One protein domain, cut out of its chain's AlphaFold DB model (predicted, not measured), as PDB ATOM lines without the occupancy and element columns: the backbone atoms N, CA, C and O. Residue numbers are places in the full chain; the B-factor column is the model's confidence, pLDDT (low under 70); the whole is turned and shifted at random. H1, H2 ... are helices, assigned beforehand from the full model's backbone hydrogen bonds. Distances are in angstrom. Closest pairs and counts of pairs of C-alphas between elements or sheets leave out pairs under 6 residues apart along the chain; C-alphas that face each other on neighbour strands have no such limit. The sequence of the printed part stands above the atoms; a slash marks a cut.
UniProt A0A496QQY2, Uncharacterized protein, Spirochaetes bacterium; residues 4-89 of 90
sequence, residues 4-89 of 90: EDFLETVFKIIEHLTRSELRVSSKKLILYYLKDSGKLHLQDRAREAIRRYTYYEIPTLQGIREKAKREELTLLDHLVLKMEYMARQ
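Overview. This is residues 4 to 89 of the 90 residues of an uncharacterized protein of Spirochaetes bacterium (UniProt A0A496QQY2). H1, H3 and H5 form a small three-helix bundle, with H2 packed on H3 at one end of the longest axis and short H4 beyond H5 at the other. The printed part has 86 residues with five named helices, H1 to H5 in order, and no named strand; its class is all helix. It is compact, with a radius of gyration of the C-alphas of 12.6 A and spans of 39 by 29 by 23 A.

Arrangement. H1, residues 4 to 18, touches H5, residues 75 to 87, opposite ways at a shallow tilt of 30 degrees; the closest C-alphas, Thr 9 and Met 83, are 6.0 A apart. H2, residues 24 to 36, touches the hub H3, residues 42 to 54, with residues 30 to 35 alone; the closest C-alphas, Tyr 33 and Ala 49, are 5.1 A apart. H4, residues 61 to 67, is close to but not clearly touching H5; the closest C-alphas, Ile 64 and Asp 77, are 6.3 A apart. In the five helices every O i to N i+4 pair is within hydrogen-bond range.

Along the chain. H1 begins at C-alpha 4 (139.687, 117.107, 112.771) and spans 20.9 A; H5 ends at C-alpha 87 (130.965, 109.929, 116.218).

Size, cuts and confidence. The printed part has no cut, and no printed residue is under pLDDT 70.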
ATOM      1  N   GLU A   4     139.444 115.736 112.309       91.06
ATOM      2  CA  GLU A   4     139.687 117.107 112.771       91.06
ATOM      3  C   GLU A   4     138.402 117.836 113.192       91.06
ATOM      4  O   GLU A   4     138.380 118.475 114.244       91.06
ATOM      5  N   ASP A   5     137.314 117.695 112.424       93.25
ATOM      6  CA  ASP A   5     136.048 118.391 112.692       93.25
ATOM      7  C   ASP A   5     135.370 117.837 113.970       93.25
ATOM      8  O   ASP A   5     134.711 118.570 114.722       93.25
ATOM      9  N   PHE A   6     135.549 116.537 114.242       95.62
ATOM     10  CA  PHE A   6     135.085 115.892 115.473       95.62
ATOM     11  C   PHE A   6     135.864 116.399 116.688       95.62
ATOM     12  O   PHE A   6     135.267 116.834 117.677       95.62
ATOM     13  N   LEU A   7     137.194 116.401 116.593       96.19
ATOM     14  CA  LEU A   7     138.075 116.870 117.661       96.19
ATOM     15  C   LEU A   7     137.840 118.345 117.987       96.19
ATOM     16  O   LEU A   7     137.756 118.713 119.158       96.19
ATOM     17  N   GLU A   8     137.659 119.181 116.965       97.12
ATOM     18  CA  GLU A   8     137.305 120.587 117.151       97.12
ATOM     19  C   GLU A   8     135.976 120.738 117.906       97.12
ATOM     20  O   GLU A   8     135.850 121.593 118.782       97.12
ATOM     21  N   THR A   9     134.989 119.883 117.619       98.00
ATOM     22  CA  THR A   9     133.703 119.898 118.329       98.00
ATOM     23  C   THR A   9     133.874 119.517 119.803       98.00
ATOM     24  O   THR A   9     133.321 120.196 120.669       98.00
ATOM     25  N   VAL A  10     134.689 118.501 120.113       98.06
ATOM     26  CA  VAL A  10     135.029 118.133 121.502       98.06
ATOM     27  C   VAL A  10     135.721 119.292 122.227       98.06
ATOM     28  O   VAL A  10     135.358 119.615 123.359       98.06
ATOM     29  N   PHE A  11     136.677 119.962 121.577       98.44
ATOM     30  CA  PHE A  11     137.351 121.127 122.154       98.44
ATOM     31  C   PHE A  11     136.378 122.269 122.432       98.44
ATOM     32  O   PHE A  11     136.381 122.786 123.543       98.44
ATOM     33  N   LYS A  12     135.479 122.590 121.495       98.62
ATOM     34  CA  LYS A  12     134.460 123.635 121.684       98.62
ATOM     35  C   LYS A  12     133.523 123.348 122.852       98.62
ATOM     36  O   LYS A  12     133.163 124.273 123.573       98.62
ATOM     37  N   ILE A  13     133.140 122.086 123.065       98.56
ATOM     38  CA  ILE A  13     132.347 121.698 124.245       98.56
ATOM     39  C   ILE A  13     133.124 122.022 125.521       98.56
ATOM     40  O   ILE A  13     132.590 122.659 126.425       98.56
ATOM     41  N   ILE A  14     134.388 121.609 125.585       98.50
ATOM     42  CA  ILE A  14     135.234 121.829 126.759       98.50
ATOM     43  C   ILE A  14     135.442 123.324 127.007       98.50
ATOM     44  O   ILE A  14     135.234 123.769 128.129       98.50
ATOM     45  N   GLU A  15     135.787 124.095 125.978       98.44
ATOM     46  CA  GLU A  15     135.990 125.545 126.072       98.44
ATOM     47  C   GLU A  15     134.714 126.269 126.516       98.44
ATOM     48  O   GLU A  15     134.773 127.205 127.314       98.44
ATOM     49  N   HIS A  16     133.547 125.806 126.058       98.31
ATOM     50  CA  HIS A  16     132.260 126.328 126.508       98.31
ATOM     51  C   HIS A  16     132.006 126.041 127.996       98.31
ATOM     52  O   HIS A  16     131.582 126.936 128.729       98.31
ATOM     53  N   LEU A  17     132.294 124.819 128.458       97.81
ATOM     54  CA  LEU A  17     132.116 124.418 129.858       97.81
ATOM     55  C   LEU A  17     133.092 125.134 130.800       97.81
ATOM     56  O   LEU A  17     132.703 125.567 131.882       97.81
ATOM     57  N   THR A  18     134.355 125.279 130.394       96.81
ATOM     58  CA  THR A  18     135.402 125.922 131.203       96.81
ATOM     59  C   THR A  18     135.423 127.440 131.060       96.81
ATOM     60  O   THR A  18     136.097 128.110 131.840       96.81
ATOM     61  N   ARG A  19     134.699 127.988 130.073       96.81
ATOM     62  CA  ARG A  19     134.724 129.406 129.678       96.81
ATOM     63  C   ARG A  19     136.141 129.899 129.366       96.81
ATOM     64  O   ARG A  19     136.499 131.031 129.686       96.81
ATOM     65  N   SER A  20     136.963 129.032 128.781       96.75
ATOM     66  CA  SER A  20     138.373 129.308 128.513       96.75
ATOM     67  C   SER A  20     138.853 128.554 127.283       96.75
ATOM     68  O   SER A  20     138.538 127.379 127.120       96.75
ATOM     69  N   GLU A  21     139.649 129.213 126.441       97.06
ATOM     70  CA  GLU A  21     140.276 128.583 125.280       97.06
ATOM     71  C   GLU A  21     141.315 127.532 125.689       97.06
ATOM     72  O   GLU A  21     142.135 127.720 126.598       97.06
ATOM     73  N   LEU A  22     141.330 126.413 124.968       97.75
ATOM     74  CA  LEU A  22     142.263 125.333 125.222       97.75
ATOM     75  C   LEU A  22     143.631 125.641 124.615       97.75
ATOM     76  O   LEU A  22     143.811 125.739 123.399       97.75
ATOM     77  N   ARG A  23     144.645 125.652 125.480       97.69
ATOM     78  CA  ARG A  23     146.052 125.655 125.066       97.69
ATOM     79  C   ARG A  23     146.410 124.358 124.336       97.69
ATOM     80  O   ARG A  23     145.792 123.312 124.539       97.69
ATOM     81  N   VAL A  24     147.490 124.395 123.555       97.00
ATOM     82  CA  VAL A  24     148.013 123.227 122.820       97.00
ATOM     83  C   VAL A  24     148.260 122.025 123.741       97.00
ATOM     84  O   VAL A  24     147.920 120.899 123.384       97.00
ATOM     85  N   SER A  25     148.817 122.245 124.936       97.31
ATOM     86  CA  SER A  25     149.044 121.182 125.924       97.31
ATOM     87  C   SER A  25     147.739 120.539 126.399       97.31
ATOM     88  O   SER A  25     147.654 119.315 126.468       97.31
ATOM     89  N   SER A  26     146.702 121.341 126.646       97.81
ATOM     90  CA  SER A  26     145.375 120.848 127.015       97.81
ATOM     91  C   SER A  26     144.747 120.019 125.897       97.81
ATOM     92  O   SER A  26     144.253 118.924 126.155       97.81
ATOM     93  N   LYS A  27     144.833 120.486 124.644       98.12
ATOM     94  CA  LYS A  27     144.350 119.732 123.473       98.12
ATOM     95  C   LYS A  27     145.057 118.379 123.356       98.12
ATOM     96  O   LYS A  27     144.391 117.364 123.174       98.12
ATOM     97  N   LYS A  28     146.381 118.330 123.556       97.94
ATOM     98  CA  LYS A  28     147.147 117.066 123.589       97.94
ATOM     99  C   LYS A  28     146.680 116.123 124.702       97.94
ATOM    100  O   LYS A  28     146.554 114.927 124.453       97.94
ATOM    101  N   LEU A  29     146.396 116.642 125.897       97.88
ATOM    102  CA  LEU A  29     145.892 115.837 127.013       97.88
ATOM    103  C   LEU A  29     144.505 115.245 126.716       97.88
ATOM    104  O   LEU A  29     144.266 114.069 126.972       97.88
ATOM    105  N   ILE A  30     143.607 116.030 126.121       97.62
ATOM    106  CA  ILE A  30     142.271 115.564 125.722       97.62
ATOM    107  C   ILE A  30     142.373 114.476 124.643       97.62
ATOM    108  O   ILE A  30     141.684 113.461 124.727       97.62
ATOM    109  N   LEU A  31     143.269 114.642 123.664       97.12
ATOM    110  CA  LEU A  31     143.552 113.605 122.664       97.12
ATOM    111  C   LEU A  31     144.079 112.320 123.299       97.12
ATOM    112  O   LEU A  31     143.706 111.230 122.871       97.12
ATOM    113  N   TYR A  32     144.932 112.440 124.317       97.38
ATOM    114  CA  TYR A  32     145.382 111.283 125.080       97.38
ATOM    115  C   TYR A  32     144.200 110.582 125.761       97.38
ATOM    116  O   TYR A  32     144.037 109.384 125.565       97.38
ATOM    117  N   TYR A  33     143.306 111.309 126.441       97.19
ATOM    118  CA  TYR A  33     142.110 110.713 127.056       97.19
ATOM    119  C   TYR A  33     141.182 110.022 126.052       97.19
ATOM    120  O   TYR A  33     140.637 108.965 126.359       97.19
ATOM    121  N   LEU A  34     141.026 110.581 124.850       95.38
ATOM    122  CA  LEU A  34     140.257 109.956 123.772       95.38
ATOM    123  C   LEU A  34     140.871 108.627 123.307       95.38
ATOM    124  O   LEU A  34     140.136 107.687 123.020       95.38
ATOM    125  N   LYS A  35     142.204 108.551 123.218       94.38
ATOM    126  CA  LYS A  35     142.930 107.356 122.753       94.38
ATOM    127  C   LYS A  35     143.066 106.280 123.830       94.38
ATOM    128  O   LYS A  35     143.005 105.101 123.508       94.38
ATOM    129  N   ASP A  36     143.254 106.699 125.075       94.50
ATOM    130  CA  ASP A  36     143.464 105.847 126.254       94.50
ATOM    131  C   ASP A  36     142.151 105.271 126.813       94.50
ATOM    132  O   ASP A  36     142.155 104.331 127.603       94.50
ATOM    133  N   SER A  37     141.001 105.817 126.404       91.75
ATOM    134  CA  SER A  37     139.699 105.336 126.858       91.75
ATOM    135  C   SER A  37     139.461 103.877 126.448       91.75
ATOM    136  O   SER A  37     139.473 103.524 125.268       91.75
ATOM    137  N   GLY A  38     139.137 103.035 127.433       89.50
ATOM    138  CA  GLY A  38     138.750 101.636 127.227       89.50
ATOM    139  C   GLY A  38     137.354 101.446 126.620       89.50
ATOM    140  O   GLY A  38     136.861 100.319 126.555       89.50
ATOM    141  N   LYS A  39     136.668 102.522 126.215       93.38
ATOM    142  CA  LYS A  39     135.335 102.440 125.607       93.38
ATOM    143  C   LYS A  39     135.425 101.959 124.163       93.38
ATOM    144  O   LYS A  39     136.373 102.267 123.443       93.38
ATOM    145  N   LEU A  40     134.411 101.221 123.717       90.62
ATOM    146  CA  LEU A  40     134.369 100.703 122.350       90.62
ATOM    147  C   LEU A  40     134.011 101.801 121.341       90.62
ATOM    148  O   LEU A  40     134.667 101.921 120.310       90.62
ATOM    149  N   HIS A  41     132.998 102.613 121.647       93.81
ATOM    150  CA  HIS A  41     132.462 103.602 120.715       93.81
ATOM    151  C   HIS A  41     133.093 104.982 120.908       93.81
ATOM    152  O   HIS A  41     133.289 105.444 122.033       93.81
ATOM    153  N   LEU A  42     133.349 105.678 119.797       94.31
ATOM    154  CA  LEU A  42     133.993 106.994 119.786       94.31
ATOM    155  C   LEU A  42     133.214 108.050 120.593       94.31
ATOM    156  O   LEU A  42     133.816 108.856 121.302       94.31
ATOM    157  N   GLN A  43     131.881 108.006 120.547       95.00
ATOM    158  CA  GLN A  43     131.003 108.887 121.330       95.00
ATOM    159  C   GLN A  43     131.219 108.731 122.846       95.00
ATOM    160  O   GLN A  43     131.295 109.722 123.572       95.00
ATOM    161  N   ASP A  44     131.407 107.495 123.318       96.00
ATOM    162  CA  ASP A  44     131.615 107.196 124.733       96.00
ATOM    163  C   ASP A  44     133.011 107.636 125.180       96.00
ATOM    164  O   ASP A  44     133.162 108.205 126.263       96.00
ATOM    165  N   ARG A  45     134.022 107.447 124.315       96.81
ATOM    166  CA  ARG A  45     135.382 107.965 124.541       96.81
ATOM    167  C   ARG A  45     135.376 109.484 124.685       96.81
ATOM    168  O   ARG A  45     136.035 110.017 125.571       96.81
ATOM    169  N   ALA A  46     134.620 110.192 123.844       97.25
ATOM    170  CA  ALA A  46     134.535 111.650 123.907       97.25
ATOM    171  C   ALA A  46     133.798 112.159 125.141       97.25
ATOM    172  O   ALA A  46     134.306 113.062 125.808       97.25
ATOM    173  N   ARG A  47     132.665 111.547 125.501       97.69
ATOM    174  CA  ARG A  47     131.986 111.836 126.772       97.69
ATOM    175  C   ARG A  47     132.924 111.638 127.959       97.69
ATOM    176  O   ARG A  47     133.017 112.509 128.820       97.69
ATOM    177  N   GLU A  48     133.670 110.535 127.970       97.62
ATOM    178  CA  GLU A  48     134.654 110.263 129.014       97.62
ATOM    179  C   GLU A  48     135.780 111.303 129.034       97.62
ATOM    180  O   GLU A  48     136.109 111.808 130.106       97.62
ATOM    181  N   ALA A  49     136.347 111.667 127.883       97.94
ATOM    182  CA  ALA A  49     137.411 112.664 127.799       97.94
ATOM    183  C   ALA A  49     136.950 114.046 128.293       97.94
ATOM    184  O   ALA A  49     137.663 114.687 129.069       97.94
ATOM    185  N   ILE A  50     135.743 114.477 127.905       98.12
ATOM    186  CA  ILE A  50     135.132 115.731 128.371       98.12
ATOM    187  C   ILE A  50     134.949 115.690 129.888       98.12
ATOM    188  O   ILE A  50     135.382 116.614 130.580       98.12
ATOM    189  N   ARG A  51     134.387 114.599 130.421       97.94
ATOM    190  CA  ARG A  51     134.184 114.422 131.862       97.94
ATOM    191  C   ARG A  51     135.503 114.405 132.631       97.94
ATOM    192  O   ARG A  51     135.617 115.077 133.647       97.94
ATOM    193  N   ARG A  52     136.521 113.680 132.153       97.25
ATOM    194  CA  ARG A  52     137.848 113.618 132.798       97.25
ATOM    195  C   ARG A  52     138.548 114.973 132.815       97.25
ATOM    196  O   ARG A  52     139.244 115.272 133.777       97.25
ATOM    197  N   TYR A  53     138.396 115.769 131.758       97.88
ATOM    198  CA  TYR A  53     139.054 117.070 131.666       97.88
ATOM    199  C   TYR A  53     138.323 118.161 132.459       97.88
ATOM    200  O   TYR A  53     138.960 118.981 133.114       97.88
ATOM    201  N   THR A  54     136.993 118.184 132.382       97.06
ATOM    202  CA  THR A  54     136.178 119.287 132.916       97.06
ATOM    203  C   THR A  54     135.541 118.981 134.268       97.06
ATOM    204  O   THR A  54     135.134 119.908 134.956       97.06
ATOM    205  N   TYR A  55     135.449 117.704 134.648       96.56
ATOM    206  CA  TYR A  55     134.632 117.194 135.758       96.56
ATOM    207  C   TYR A  55     133.116 117.418 135.599       96.56
ATOM    208  O   TYR A  55     132.368 117.172 136.542       96.56
ATOM    209  N   TYR A  56     132.645 117.822 134.412       94.94
ATOM    210  CA  TYR A  56     131.221 117.971 134.106       94.94
ATOM    211  C   TYR A  56     130.676 116.779 133.318       94.94
ATOM    212  O   TYR A  56     131.337 116.226 132.439       94.94
ATOM    213  N   GLU A  57     129.418 116.442 133.596       95.25
ATOM    214  CA  GLU A  57     128.606 115.569 132.752       95.25
ATOM    215  C   GLU A  57     127.888 116.410 131.691       95.25
ATOM    216  O   GLU A  57     127.196 117.377 132.013       95.25
ATOM    217  N   ILE A  58     128.037 116.039 130.418       97.56
ATOM    218  CA  ILE A  58     127.314 116.691 129.318       97.56
ATOM    219  C   ILE A  58     125.941 116.038 129.100       97.56
ATOM    220  O   ILE A  58     125.797 114.831 129.321       97.56
ATOM    221  N   PRO A  59     124.939 116.784 128.594       97.50
ATOM    222  CA  PRO A  59     123.603 116.254 128.338       97.50
ATOM    223  C   PRO A  59     123.603 114.960 127.511       97.50
ATOM    224  O   PRO A  59     124.419 114.759 126.605       97.50
ATOM    225  N   THR A  60     122.668 114.057 127.802       97.06
ATOM    226  CA  THR A  60     122.412 112.878 126.960       97.06
ATOM    227  C   THR A  60     121.511 113.253 125.783       97.06
ATOM    228  O   THR A  60     120.760 114.225 125.858       97.06
ATOM    229  N   LEU A  61     121.515 112.458 124.707       96.69
ATOM    230  CA  LEU A  61     120.601 112.671 123.574       96.69
ATOM    231  C   LEU A  61     119.126 112.670 124.001       96.69
ATOM    232  O   LEU A  61     118.336 113.470 123.505       96.69
ATOM    233  N   GLN A  62     118.758 111.794 124.941       97.62
ATOM    234  CA  GLN A  62     117.412 111.776 125.508       97.62
ATOM    235  C   GLN A  62     117.125 113.055 126.302       97.62
ATOM    236  O   GLN A  62     116.062 113.642 126.122       97.62
ATOM    237  N   GLY A  63     118.072 113.519 127.121       97.56
ATOM    238  CA  GLY A  63     117.930 114.767 127.875       97.56
ATOM    239  C   GLY A  63     117.725 115.977 126.961       97.56
ATOM    240  O   GLY A  63     116.799 116.756 127.173       97.56
ATOM    241  N   ILE A  64     118.516 116.079 125.890       97.94
ATOM    242  CA  ILE A  64     118.372 117.133 124.875       97.94
ATOM    243  C   ILE A  64     117.000 117.047 124.194       97.94
ATOM    244  O   ILE A  64     116.324 118.060 124.023       97.94
ATOM    245  N   ARG A  65     116.553 115.836 123.836       97.69
ATOM    246  CA  ARG A  65     115.241 115.621 123.209       97.69
ATOM    247  C   ARG A  65     114.086 116.046 124.111       97.69
ATOM    248  O   ARG A  65     113.128 116.626 123.615       97.69
ATOM    249  N   GLU A  66     114.147 115.740 125.405       98.00
ATOM    250  CA  GLU A  66     113.109 116.162 126.351       98.00
ATOM    251  C   GLU A  66     113.121 117.676 126.571       98.00
ATOM    252  O   GLU A  66     112.055 118.292 126.590       98.00
ATOM    253  N   LYS A  67     114.307 118.289 126.649       97.38
ATOM    254  CA  LYS A  67     114.454 119.745 126.738       97.38
ATOM    255  C   LYS A  67     113.831 120.459 125.538       97.38
ATOM    256  O   LYS A  67     113.029 121.366 125.730       97.38
ATOM    257  N   ALA A  68     114.108 119.986 124.321       97.38
ATOM    258  CA  ALA A  68     113.591 120.569 123.078       97.38
ATOM    259  C   ALA A  68     112.052 120.615 122.989       97.38
ATOM    260  O   ALA A  68     111.506 121.343 122.166       97.38
ATOM    261  N   LYS A  69     111.329 119.834 123.806       97.69
ATOM    262  CA  LYS A  69     109.858 119.880 123.862       97.69
ATOM    263  C   LYS A  69     109.321 121.069 124.659       97.69
ATOM    264  O   LYS A  69     108.129 121.349 124.577       97.69
ATOM    265  N   ARG A  70     110.151 121.684 125.501       96.06
ATOM    266  CA  ARG A  70     109.741 122.685 126.499       96.06
ATOM    267  C   ARG A  70     110.481 124.007 126.339       96.06
ATOM    268  O   ARG A  70     109.940 125.042 126.705       96.06
ATOM    269  N   GLU A  71     111.705 123.959 125.823       96.62
ATOM    270  CA  GLU A  71     112.647 125.075 125.804       96.62
ATOM    271  C   GLU A  71     113.494 125.059 124.527       96.62
ATOM    272  O   GLU A  71     113.658 124.023 123.875       96.62
ATOM    273  N   GLU A  72     114.087 126.209 124.203       96.94
ATOM    274  CA  GLU A  72     115.090 126.308 123.147       96.94
ATOM    275  C   GLU A  72     116.388 125.582 123.535       96.94
ATOM    276  O   GLU A  72     116.810 125.539 124.699       96.94
ATOM    277  N   LEU A  73     117.044 124.997 122.533       97.81
ATOM    278  CA  LEU A  73     118.319 124.322 122.723       97.81
ATOM    279  C   LEU A  73     119.451 125.333 122.892       97.81
ATOM    280  O   LEU A  73     119.548 126.336 122.191       97.81
ATOM    281  N   THR A  74     120.344 125.037 123.830       98.00
ATOM    282  CA  THR A  74     121.526 125.859 124.085       98.00
ATOM    283  C   THR A  74     122.651 125.515 123.119       98.00
ATOM    284  O   THR A  74     122.658 124.461 122.478       98.00
ATOM    285  N   LEU A  75     123.674 126.373 123.072       97.81
ATOM    286  CA  LEU A  75     124.898 126.087 122.328       97.81
ATOM    287  C   LEU A  75     125.521 124.743 122.740       97.81
ATOM    288  O   LEU A  75     125.932 123.978 121.869       97.81
ATOM    289  N   LEU A  76     125.550 124.427 124.041       98.00
ATOM    290  CA  LEU A  76     126.046 123.139 124.527       98.00
ATOM    291  C   LEU A  76     125.242 121.972 123.938       98.00
ATOM    292  O   LEU A  76     125.840 121.014 123.456       98.00
ATOM    293  N   ASP A  77     123.911 122.069 123.914       98.31
ATOM    294  CA  ASP A  77     123.045 121.023 123.359       98.31
ATOM    295  C   ASP A  77     123.352 120.782 121.871       98.31
ATOM    296  O   ASP A  77     123.515 119.639 121.437       98.31
ATOM    297  N   HIS A  78     123.515 121.855 121.094       98.38
ATOM    298  CA  HIS A  78     123.877 121.761 119.680       98.38
ATOM    299  C   HIS A  78     125.272 121.165 119.456       98.38
ATOM    300  O   HIS A  78     125.450 120.337 118.560       98.38
ATOM    301  N   LEU A  79     126.259 121.549 120.270       98.25
ATOM    302  CA  LEU A  79     127.609 120.991 120.188       98.25
ATOM    303  C   LEU A  79     127.622 119.495 120.530       98.25
ATOM    304  O   LEU A  79     128.281 118.720 119.836       98.25
ATOM    305  N   VAL A  80     126.855 119.075 121.540       98.19
ATOM    306  CA  VAL A  80     126.712 117.659 121.904       98.19
ATOM    307  C   VAL A  80     126.030 116.872 120.788       98.19
ATOM    308  O   VAL A  80     126.539 115.826 120.396       98.19
ATOM    309  N   LEU A  81     124.931 117.379 120.214       97.94
ATOM    310  CA  LEU A  81     124.271 116.736 119.070       97.94
ATOM    311  C   LEU A  81     125.222 116.575 117.881       97.94
ATOM    312  O   LEU A  81     125.258 115.513 117.258       97.94
ATOM    313  N   LYS A  82     126.016 117.611 117.589       97.44
ATOM    314  CA  LYS A  82     127.032 117.565 116.537       97.44
ATOM    315  C   LYS A  82     128.073 116.487 116.835       97.44
ATOM    316  O   LYS A  82     128.302 115.640 115.980       97.44
ATOM    317  N   MET A  83     128.650 116.469 118.037       97.44
ATOM    318  CA  MET A  83     129.639 115.464 118.449       97.44
ATOM    319  C   MET A  83     129.098 114.033 118.301       97.44
ATOM    320  O   MET A  83     129.771 113.180 117.729       97.44
ATOM    321  N   GLU A  84     127.875 113.784 118.769       96.50
ATOM    322  CA  GLU A  84     127.201 112.478 118.696       96.50
ATOM    323  C   GLU A  84     126.930 112.038 117.255       96.50
ATOM    324  O   GLU A  84     127.159 110.886 116.894       96.50
ATOM    325  N   TYR A  85     126.462 112.959 116.406       95.75
ATOM    326  CA  TYR A  85     126.276 112.683 114.985       95.75
ATOM    327  C   TYR A  85     127.604 112.322 114.321       95.75
ATOM    328  O   TYR A  85     127.688 111.325 113.610       95.75
ATOM    329  N   MET A  86     128.650 113.106 114.586       94.56
ATOM    330  CA  MET A  86     129.971 112.900 114.002       94.56
ATOM    331  C   MET A  86     130.591 111.564 114.418       94.56
ATOM    332  O   MET A  86     131.111 110.844 113.571       94.56
ATOM    333  N   ALA A  87     130.456 111.191 115.692       93.00
ATOM    334  CA  ALA A  87     130.965 109.929 116.218       93.00
ATOM    335  C   ALA A  87     130.317 108.678 115.601       93.00
ATOM    336  O   ALA A  87     130.886 107.597 115.704       93.00
ATOM    337  N   ARG A  88     129.137 108.809 114.984       89.31
ATOM    338  CA  ARG A  88     128.434 107.715 114.293       89.31
ATOM    339  C   ARG A  88     128.800 107.585 112.816       89.31
ATOM    340  O   ARG A  88     128.382 106.625 112.180       89.31
ATOM    341  N   GLN A  89     129.481 108.585 112.258       84.56
ATOM    342  CA  GLN A  89     129.833 108.655 110.836       84.56
ATOM    343  C   GLN A  89     131.282 108.225 110.556       84.56
ATOM    344  O   GLN A  89     131.669 108.169 109.389       84.56
TER     345      GLN A  89